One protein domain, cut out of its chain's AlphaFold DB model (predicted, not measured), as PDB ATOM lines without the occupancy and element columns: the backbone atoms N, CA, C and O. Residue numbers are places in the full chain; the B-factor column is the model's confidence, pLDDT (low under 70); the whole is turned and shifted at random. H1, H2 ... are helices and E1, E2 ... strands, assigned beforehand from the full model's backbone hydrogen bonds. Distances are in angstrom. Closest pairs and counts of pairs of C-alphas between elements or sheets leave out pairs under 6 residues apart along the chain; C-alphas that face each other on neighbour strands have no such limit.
ATOM      1  N   GLN A   7      21.865  49.093 109.634       81.12
ATOM      2  CA  GLN A   7      20.535  49.660 109.451       81.12
ATOM      3  C   GLN A   7      20.493  51.182 109.660       81.12
ATOM      4  O   GLN A   7      19.773  51.868 108.933       81.12
ATOM      5  N   GLU A   8      21.207  51.715 110.654       81.06
ATOM      6  CA  GLU A   8      21.301  53.165 110.886       81.06
ATOM      7  C   GLU A   8      22.017  53.842 109.722       81.06
ATOM      8  O   GLU A   8      21.481  54.785 109.145       81.06
ATOM      9  N   ILE A   9      23.149  53.268 109.309       79.44
ATOM     10  CA  ILE A   9      23.921  53.710 108.148       79.44
ATOM     11  C   ILE A   9      23.023  53.733 106.898       79.44
ATOM     12  O   ILE A   9      22.891  54.763 106.238       79.44
ATOM     13  N   ALA A  10      22.312  52.639 106.603       81.00
ATOM     14  CA  ALA A  10      21.417  52.564 105.447       81.00
ATOM     15  C   ALA A  10      20.293  53.619 105.480       81.00
ATOM     16  O   ALA A  10      19.936  54.182 104.442       81.00
ATOM     17  N   LYS A  11      19.721  53.905 106.659       84.94
ATOM     18  CA  LYS A  11      18.673  54.929 106.810       84.94
ATOM     19  C   LYS A  11      19.216  56.341 106.602       84.94
ATOM     20  O   LYS A  11      18.515  57.153 106.000       84.94
ATOM     21  N   GLU A  12      20.444  56.627 107.035       83.25
ATOM     22  CA  GLU A  12      21.109  57.903 106.746       83.25
ATOM     23  C   GLU A  12      21.279  58.118 105.234       83.25
ATOM     24  O   GLU A  12      20.941  59.192 104.734       83.25
ATOM     25  N   TYR A  13      21.674  57.089 104.473       80.25
ATOM     26  CA  TYR A  13      21.734  57.184 103.005       80.25
ATOM     27  C   TYR A  13      20.372  57.346 102.355       80.25
ATOM     28  O   TYR A  13      20.205  58.181 101.465       80.25
ATOM     29  N   ALA A  14      19.384  56.562 102.786       84.75
ATOM     30  CA  ALA A  14      18.033  56.684 102.259       84.75
ATOM     31  C   ALA A  14      17.468  58.091 102.505       84.75
ATOM     32  O   ALA A  14      16.770  58.634 101.650       84.75
ATOM     33  N   GLN A  15      17.814  58.719 103.632       85.75
ATOM     34  CA  GLN A  15      17.502  60.120 103.886       85.75
ATOM     35  C   GLN A  15      18.279  61.061 102.951       85.75
ATOM     36  O   GLN A  15      17.662  61.948 102.358       85.75
ATOM     37  N   TYR A  16      19.594  60.872 102.792       83.12
ATOM     38  CA  TYR A  16      20.459  61.711 101.954       83.12
ATOM     39  C   TYR A  16      20.015  61.738 100.481       83.12
ATOM     40  O   TYR A  16      19.850  62.813  99.906       83.12
ATOM     41  N   TYR A  17      19.727  60.574  99.891       80.88
ATOM     42  CA  TYR A  17      19.257  60.446  98.502       80.88
ATOM     43  C   TYR A  17      17.738  60.577  98.337       80.88
ATOM     44  O   TYR A  17      17.219  60.409  97.236       80.88
ATOM     45  N   GLN A  18      17.008  60.868  99.416       85.75
ATOM     46  CA  GLN A  18      15.544  60.960  99.426       85.75
ATOM     47  C   GLN A  18      14.821  59.673  98.975       85.75
ATOM     48  O   GLN A  18      13.696  59.722  98.473       85.75
ATOM     49  N   PHE A  19      15.406  58.499  99.226       85.69
ATOM     50  CA  PHE A  19      14.755  57.196  99.060       85.69
ATOM     51  C   PHE A  19      13.784  56.908 100.212       85.69
ATOM     52  O   PHE A  19      13.982  56.015 101.038       85.69
ATOM     53  N   LYS A  20      12.696  57.679 100.270       86.00
ATOM     54  CA  LYS A  20      11.619  57.511 101.249       86.00
ATOM     55  C   LYS A  20      10.247  57.606 100.601       86.00
ATOM     56  O   LYS A  20      10.022  58.399  99.689       86.00
ATOM     57  N   ARG A  21       9.293  56.825 101.108       85.88
ATOM     58  CA  ARG A  21       7.885  56.890 100.695       85.88
ATOM     59  C   ARG A  21       7.004  56.969 101.932       85.88
ATOM     60  O   ARG A  21       7.008  56.041 102.729       85.88
ATOM     61  N   LYS A  22       6.226  58.053 102.064       86.12
ATOM     62  CA  LYS A  22       5.352  58.298 103.232       86.12
ATOM     63  C   LYS A  22       6.114  58.148 104.566       86.12
ATOM     64  O   LYS A  22       5.689  57.395 105.431       86.12
ATOM     65  N   ASP A  23       7.279  58.790 104.661       83.31
ATOM     66  CA  ASP A  23       8.183  58.763 105.828       83.31
ATOM     67  C   ASP A  23       8.780  57.395 106.205       83.31
ATOM     68  O   ASP A  23       9.450  57.260 107.226       83.31
ATOM     69  N   ILE A  24       8.623  56.387 105.344       86.56
ATOM     70  CA  ILE A  24       9.304  55.098 105.471       86.56
ATOM     71  C   ILE A  24      10.557  55.120 104.591       86.56
ATOM     72  O   ILE A  24      10.461  55.307 103.374       86.56
ATOM     73  N   TYR A  25      11.727  54.916 105.205       86.69
ATOM     74  CA  TYR A  25      12.992  54.730 104.491       86.69
ATOM     75  C   TYR A  25      12.955  53.440 103.673       86.69
ATOM     76  O   TYR A  25      12.657  52.368 104.205       86.69
ATOM     77  N   LEU A  26      13.279  53.537 102.385       84.44
ATOM     78  CA  LEU A  26      13.340  52.398 101.473       84.44
ATOM     79  C   LEU A  26      14.694  51.695 101.620       84.44
ATOM     80  O   LEU A  26      15.557  51.783 100.755       84.44
ATOM     81  N   VAL A  27      14.877  51.024 102.755       82.50
ATOM     82  CA  VAL A  27      16.075  50.244 103.081       82.50
ATOM     83  C   VAL A  27      15.722  48.767 103.167       82.50
ATOM     84  O   VAL A  27      14.726  48.391 103.787       82.50
ATOM     85  N   LYS A  28      16.543  47.922 102.548       81.62
ATOM     86  CA  LYS A  28      16.399  46.469 102.586       81.62
ATOM     87  C   LYS A  28      17.762  45.851 102.864       81.62
ATOM     88  O   LYS A  28      18.742  46.211 102.222       81.62
ATOM     89  N   MET A  29      17.802  44.917 103.807       81.44
ATOM     90  CA  MET A  29      18.944  44.023 103.963       81.44
ATOM     91  C   MET A  29      18.911  43.017 102.811       81.44
ATOM     92  O   MET A  29      17.903  42.333 102.624       81.44
ATOM     93  N   VAL A  30      19.975  42.987 102.017       77.81
ATOM     94  CA  VAL A  30      20.083  42.132 100.832       77.81
ATOM     95  C   VAL A  30      21.018  40.980 101.171       77.81
ATOM     96  O   VAL A  30      22.168  41.203 101.543       77.81
ATOM     97  N   GLU A  31      20.518  39.750 101.065       85.69
ATOM     98  CA  GLU A  31      21.357  38.560 101.201       85.69
ATOM     99  C   GLU A  31      22.345  38.472 100.033       85.69
ATOM    100  O   GLU A  31      22.061  38.933  98.927       85.69
ATOM    101  N   PHE A  32      23.508  37.852 100.251       82.06
ATOM    102  CA  PHE A  32      24.531  37.752  99.205       82.06
ATOM    103  C   PHE A  32      24.013  37.063  97.932       82.06
ATOM    104  O   PHE A  32      24.323  37.510  96.829       82.06
ATOM    105  N   ASP A  33      23.187  36.025  98.071       86.31
ATOM    106  CA  ASP A  33      22.603  35.320  96.927       86.31
ATOM    107  C   ASP A  33      21.612  36.201  96.155       86.31
ATOM    108  O   ASP A  33      21.576  36.166  94.923       86.31
ATOM    109  N   GLU A  34      20.861  37.056  96.857       86.69
ATOM    110  CA  GLU A  34      19.999  38.051  96.218       86.69
ATOM    111  C   GLU A  34      20.828  39.109  95.481       86.69
ATOM    112  O   GLU A  34      20.490  39.468  94.350       86.69
ATOM    113  N   LEU A  35      21.930  39.582  96.077       84.81
ATOM    114  CA  LEU A  35      22.856  40.516  95.434       84.81
ATOM    115  C   LEU A  35      23.440  39.901  94.160       84.81
ATOM    116  O   LEU A  35      23.379  40.524  93.103       84.81
ATOM    117  N   LEU A  36      23.949  38.668  94.239       89.56
ATOM    118  CA  LEU A  36      24.507  37.956  93.096       89.56
ATOM    119  C   LEU A  36      23.478  37.811  91.975       89.56
ATOM    120  O   LEU A  36      23.770  38.154  90.831       89.56
ATOM    121  N   LEU A  37      22.274  37.335  92.297       90.75
ATOM    122  CA  LEU A  37      21.211  37.140  91.317       90.75
ATOM    123  C   LEU A  37      20.806  38.468  90.664       90.75
ATOM    124  O   LEU A  37      20.696  38.559  89.440       90.75
ATOM    125  N   THR A  38      20.635  39.513  91.474       90.00
ATOM    126  CA  THR A  38      20.256  40.851  91.006       90.00
ATOM    127  C   THR A  38      21.334  41.441  90.103       90.00
ATOM    128  O   THR A  38      21.031  41.899  89.003       90.00
ATOM    129  N   SER A  39      22.601  41.387  90.518       91.38
ATOM    130  CA  SER A  39      23.730  41.876  89.723       91.38
ATOM    131  C   SER A  39      23.924  41.069  88.437       91.38
ATOM    132  O   SER A  39      24.198  41.645  87.383       91.38
ATOM    133  N   TYR A  40      23.720  39.751  88.497       93.44
ATOM    134  CA  TYR A  40      23.776  38.874  87.332       93.44
ATOM    135  C   TYR A  40      22.706  39.232  86.302       93.44
ATOM    136  O   TYR A  40      23.011  39.305  85.120       93.44
ATOM    137  N   PHE A  41      21.465  39.510  86.705       92.62
ATOM    138  CA  PHE A  41      20.452  39.970  85.751       92.62
ATOM    139  C   PHE A  41      20.718  41.394  85.256       92.62
ATOM    140  O   PHE A  41      20.549  41.671  84.066       92.62
ATOM    141  N   ALA A  42      21.195  42.278  86.134       92.00
ATOM    142  CA  ALA A  42      21.510  43.661  85.796       92.00
ATOM    143  C   ALA A  42      22.516  43.769  84.638       92.00
ATOM    144  O   ALA A  42      22.360  44.633  83.773       92.00
ATOM    145  N   MET A  43      23.495  42.856  84.559       93.69
ATOM    146  CA  MET A  43      24.496  42.857  83.485       93.69
ATOM    147  C   MET A  43      23.881  42.713  82.078       93.69
ATOM    148  O   MET A  43      24.416  43.270  81.119       93.69
ATOM    149  N   PHE A  44      22.752  42.001  81.952       92.44
ATOM    150  CA  PHE A  44      22.006  41.802  80.695       92.44
ATOM    151  C   PHE A  44      20.927  42.873  80.459       92.44
ATOM    152  O   PHE A  44      20.341  42.947  79.374       92.44
ATOM    153  N   ALA A  45      20.660  43.696  81.475       90.38
ATOM    154  CA  ALA A  45      19.657  44.757  81.472       90.38
ATOM    155  C   ALA A  45      20.251  46.144  81.161       90.38
ATOM    156  O   ALA A  45      19.604  47.160  81.398       90.38
ATOM    157  N   GLY A  46      21.482  46.207  80.641       86.81
ATOM    158  CA  GLY A  46      22.112  47.469  80.248       86.81
ATOM    159  C   GLY A  46      22.839  48.202  81.372       86.81
ATOM    160  O   GLY A  46      23.413  49.261  81.122       86.81
ATOM    161  N   VAL A  47      22.874  47.649  82.588       89.06
ATOM    162  CA  VAL A  47      23.717  48.194  83.656       89.06
ATOM    163  C   VAL A  47      25.173  47.921  83.291       89.06
ATOM    164  O   VAL A  47      25.521  46.803  82.926       89.06
ATOM    165  N   CYS A  48      26.022  48.942  83.357       81.88
ATOM    166  CA  CYS A  48      27.455  48.825  83.071       81.88
ATOM    167  C   CYS A  48      28.326  49.143  84.293       81.88
ATOM    168  O   CYS A  48      29.435  48.622  84.407       81.88
ATOM    169  N   GLN A  49      27.816  49.943  85.230       86.50
ATOM    170  CA  GLN A  49      28.548  50.420  86.397       86.50
ATOM    171  C   GLN A  49      27.680  50.316  87.649       86.50
ATOM    172  O   GLN A  49      26.471  50.545  87.603       86.50
ATOM    173  N   VAL A  50      28.321  49.991  88.765       87.44
ATOM    174  CA  VAL A  50      27.741  50.026  90.105       87.44
ATOM    175  C   VAL A  50      28.559  50.995  90.946       87.44
ATOM    176  O   VAL A  50      29.784  51.072  90.817       87.44
ATOM    177  N   ILE A  51      27.866  51.745  91.795       83.56
ATOM    178  CA  ILE A  51      28.474  52.623  92.787       83.56
ATOM    179  C   ILE A  51      28.161  52.029  94.155       83.56
ATOM    180  O   ILE A  51      26.997  51.794  94.477       83.56
ATOM    181  N   ILE A  52      29.206  51.768  94.933       78.00
ATOM    182  CA  ILE A  52      29.113  51.383  96.338       78.00
ATOM    183  C   ILE A  52      29.494  52.623  97.135       78.00
ATOM    184  O   ILE A  52      30.644  53.059  97.086       78.00
ATOM    185  N   ASP A  53      28.519  53.217  97.813       74.62
ATOM    186  CA  ASP A  53      28.698  54.459  98.558       74.62
ATOM    187  C   ASP A  53      28.717  54.174 100.067       74.62
ATOM    188  O   ASP A  53      27.741  53.684 100.632       74.62
ATOM    189  N   GLU A  54      29.853  54.469 100.704       70.62
ATOM    190  CA  GLU A  54      30.065  54.440 102.157       70.62
ATOM    191  C   GLU A  54      30.157  55.875 102.726       70.62
ATOM    192  O   GLU A  54      30.692  56.138 103.805       70.62
ATOM    193  N   GLY A  55      29.577  56.852 102.021       67.81
ATOM    194  CA  GLY A  55      29.240  58.211 102.458       67.81
ATOM    195  C   GLY A  55      30.345  59.192 102.220       67.81
ATOM    196  O   GLY A  55      30.222  60.095 101.400       67.81
ATOM    197  N   ARG A  56      31.443  59.031 102.955       65.94
ATOM    198  CA  ARG A  56      32.625  59.873 102.722       65.94
ATOM    199  C   ARG A  56      33.447  59.384 101.537       65.94
ATOM    200  O   ARG A  56      34.169  60.175 100.944       65.94
ATOM    201  N   ASN A  57      33.325  58.100 101.213       70.88
ATOM    202  CA  ASN A  57      34.015  57.453 100.115       70.88
ATOM    203  C   ASN A  57      32.992  56.698  99.276       70.88
ATOM    204  O   ASN A  57      32.108  56.041  99.821       70.88
ATOM    205  N   PHE A  58      33.167  56.739  97.964       77.25
ATOM    206  CA  PHE A  58      32.459  55.860  97.052       77.25
ATOM    207  C   PHE A  58      33.475  55.055  96.250       77.25
ATOM    208  O   PHE A  58      34.550  55.540  95.890       77.25
ATOM    209  N   MET A  59      33.119  53.813  95.960       82.44
ATOM    210  CA  MET A  59      33.814  52.973  95.005       82.44
ATOM    211  C   MET A  59      32.926  52.817  93.782       82.44
ATOM    212  O   MET A  59      31.725  52.586  93.898       82.44
ATOM    213  N   THR A  60      33.519  52.922  92.599       85.81
ATOM    214  CA  THR A  60      32.828  52.562  91.363       85.81
ATOM    215  C   THR A  60      33.469  51.318  90.779       85.81
ATOM    216  O   THR A  60      34.695  51.195  90.772       85.81
ATOM    217  N   CYS A  61      32.652  50.390  90.297       89.31
ATOM    218  CA  CYS A  61      33.128  49.200  89.608       89.31
ATOM    219  C   CYS A  61      32.217  48.860  88.428       89.31
ATOM    220  O   CYS A  61      31.065  49.295  88.355       89.31
ATOM    221  N   SER A  62      32.744  48.087  87.481       91.62
ATOM    222  CA  SER A  62      31.918  47.485  86.438       91.62
ATOM    223  C   SER A  62      30.977  46.457  87.061       91.62
ATOM    224  O   SER A  62      31.398  45.674  87.917       91.62
ATOM    225  N   ILE A  63      29.731  46.385  86.582       94.00
ATOM    226  CA  ILE A  63      28.811  45.312  86.995       94.00
ATOM    227  C   ILE A  63      29.408  43.926  86.707       94.00
ATOM    228  O   ILE A  63      29.182  42.984  87.459       94.00
ATOM    229  N   PHE A  64      30.213  43.801  85.647       94.94
ATOM    230  CA  PHE A  64      30.824  42.534  85.256       94.94
ATOM    231  C   PHE A  64      31.897  42.101  86.253       94.94
ATOM    232  O   PHE A  64      31.990  40.916  86.560       94.94
ATOM    233  N   ASP A  65      32.670  43.053  86.786       94.12
ATOM    234  CA  ASP A  65      33.657  42.766  87.828       94.12
ATOM    235  C   ASP A  65      32.950  42.327  89.113       94.12
ATOM    236  O   ASP A  65      33.317  41.303  89.677       94.12
ATOM    237  N   LEU A  66      31.879  43.024  89.520       92.62
ATOM    238  CA  LEU A  66      31.079  42.629  90.683       92.62
ATOM    239  C   LEU A  66      30.526  41.202  90.540       92.62
ATOM    240  O   LEU A  66      30.706  40.377  91.434       92.62
ATOM    241  N   VAL A  67      29.894  40.891  89.404       94.25
ATOM    242  CA  VAL A  67      29.342  39.554  89.135       94.25
ATOM    243  C   VAL A  67      30.444  38.496  89.133       94.25
ATOM    244  O   VAL A  67      30.292  37.454  89.766       94.25
ATOM    245  N   ASN A  68      31.567  38.751  88.462       95.00
ATOM    246  CA  ASN A  68      32.679  37.807  88.419       95.00
ATOM    247  C   ASN A  68      33.255  37.527  89.811       95.00
ATOM    248  O   ASN A  68      33.456  36.363  90.145       95.00
ATOM    249  N   GLU A  69      33.469  38.556  90.633       92.19
ATOM    250  CA  GLU A  69      33.941  38.390  92.012       92.19
ATOM    251  C   GLU A  69      32.954  37.573  92.858       92.19
ATOM    252  O   GLU A  69      33.367  36.718  93.643       92.19
ATOM    253  N   CYS A  70      31.644  37.765  92.668       91.12
ATOM    254  CA  CYS A  70      30.638  36.948  93.342       91.12
ATOM    255  C   CYS A  70      30.715  35.464  92.944       91.12
ATOM    256  O   CYS A  70      30.695  34.603  93.824       91.12
ATOM    257  N   PHE A  71      30.852  35.156  91.650       92.94
ATOM    258  CA  PHE A  71      31.020  33.778  91.165       92.94
ATOM    259  C   PHE A  71      32.319  33.149  91.691       92.94
ATOM    260  O   PHE A  71      32.307  32.020  92.187       92.94
ATOM    261  N   ILE A  72      33.425  33.898  91.665       93.25
ATOM    262  CA  ILE A  72      34.729  33.448  92.171       93.25
ATOM    263  C   ILE A  72      34.649  33.117  93.667       93.25
ATOM    264  O   ILE A  72      35.140  32.069  94.085       93.25
ATOM    265  N   LYS A  73      33.973  33.949  94.474       89.69
ATOM    266  CA  LYS A  73      33.750  33.676  95.906       89.69
ATOM    267  C   LYS A  73      32.957  32.393  96.169       89.69
ATOM    268  O   LYS A  73      33.156  31.773  97.209       89.69
ATOM    269  N   GLN A  74      32.097  31.980  95.240       89.31
ATOM    270  CA  GLN A  74      31.361  30.714  95.303       89.31
ATOM    271  C   GLN A  74      32.139  29.525  94.702       89.31
ATOM    272  O   GLN A  74      31.591  28.431  94.576       89.31
ATOM    273  N   GLY A  75      33.406  29.712  94.316       91.75
ATOM    274  CA  GLY A  75      34.231  28.672  93.694       91.75
ATOM    275  C   GLY A  75      33.872  28.386  92.231       91.75
ATOM    276  O   GLY A  75      34.236  27.334  91.706       91.75
TER     277      GLY A  75
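AT A GLANCE: This is residues 7 to 75 of the 197 residues of an uncharacterized protein of Clostridium sp. NJ4 (UniProt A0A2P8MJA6). An open, loosely joined structure: helices H2 and H3 pack side by side at one end, the two-stranded hairpin E1-E2 reaches away from them, and helix H1 lies apart at the other end, joined to H2 by the long link of residues 17 to 31. The printed part has 69 residues, with three named helices and two named strands in the order H1, H2, E1, E2, H3; the sheet, E1 - E2, is antiparallel and the class is mixed, helices and strands. It is only just loose, close to compact, with a radius of gyration of the C-alphas of 13.7 A, and elongated, spanning 39 by 23 by 22 A.

HOW THE PARTS SIT: E1, residues 49 to 53, and E2, residues 58 to 62, form a hairpin, antiparallel at 159 degrees, with N 50 and O 61 at 2.9 A and N 59 and O 52 at 2.8 A, within hydrogen-bond range. H3, residues 63 to 73, follows E2 directly; its closest C-alpha pair with E1 is Gln 49 and Ile 63, 5.1 A apart. H3 touches H2, residues 32 to 44, at a steep tilt of 39 degrees, opposite ways; their closest C-alphas, those of Tyr 40 and Val 67, are 5.9 A apart. H1, residues 7 to 16, is apart from H2, H3, E1 and E2. Every O i to N i+4 pair is within hydrogen-bond range in H1 and H3; in H2, 8 of 9 are.

IN THESE COORDINATES: E1 measures 12.8 A and E2 13.5 A from first to last C-alpha, H2 19.1 A, H3 15.5 A and H1 14.2 A. H1 begins at C-alpha 7 (20.535, 49.660, 109.451), and H3 ends at C-alpha 73 (33.750, 33.676, 95.906).

THE WHOLE: The two C-alphas farthest apart, those of Lys 22 and Gly 75, are 42.5 A apart. The printed part has no cut. The link from H1 to H2 is long; within it residues 20 to 21 pair antiparallel with residues 24 to 25. Mean pLDDT of the printed part is 85.7, with residues 55 to 56 under 70.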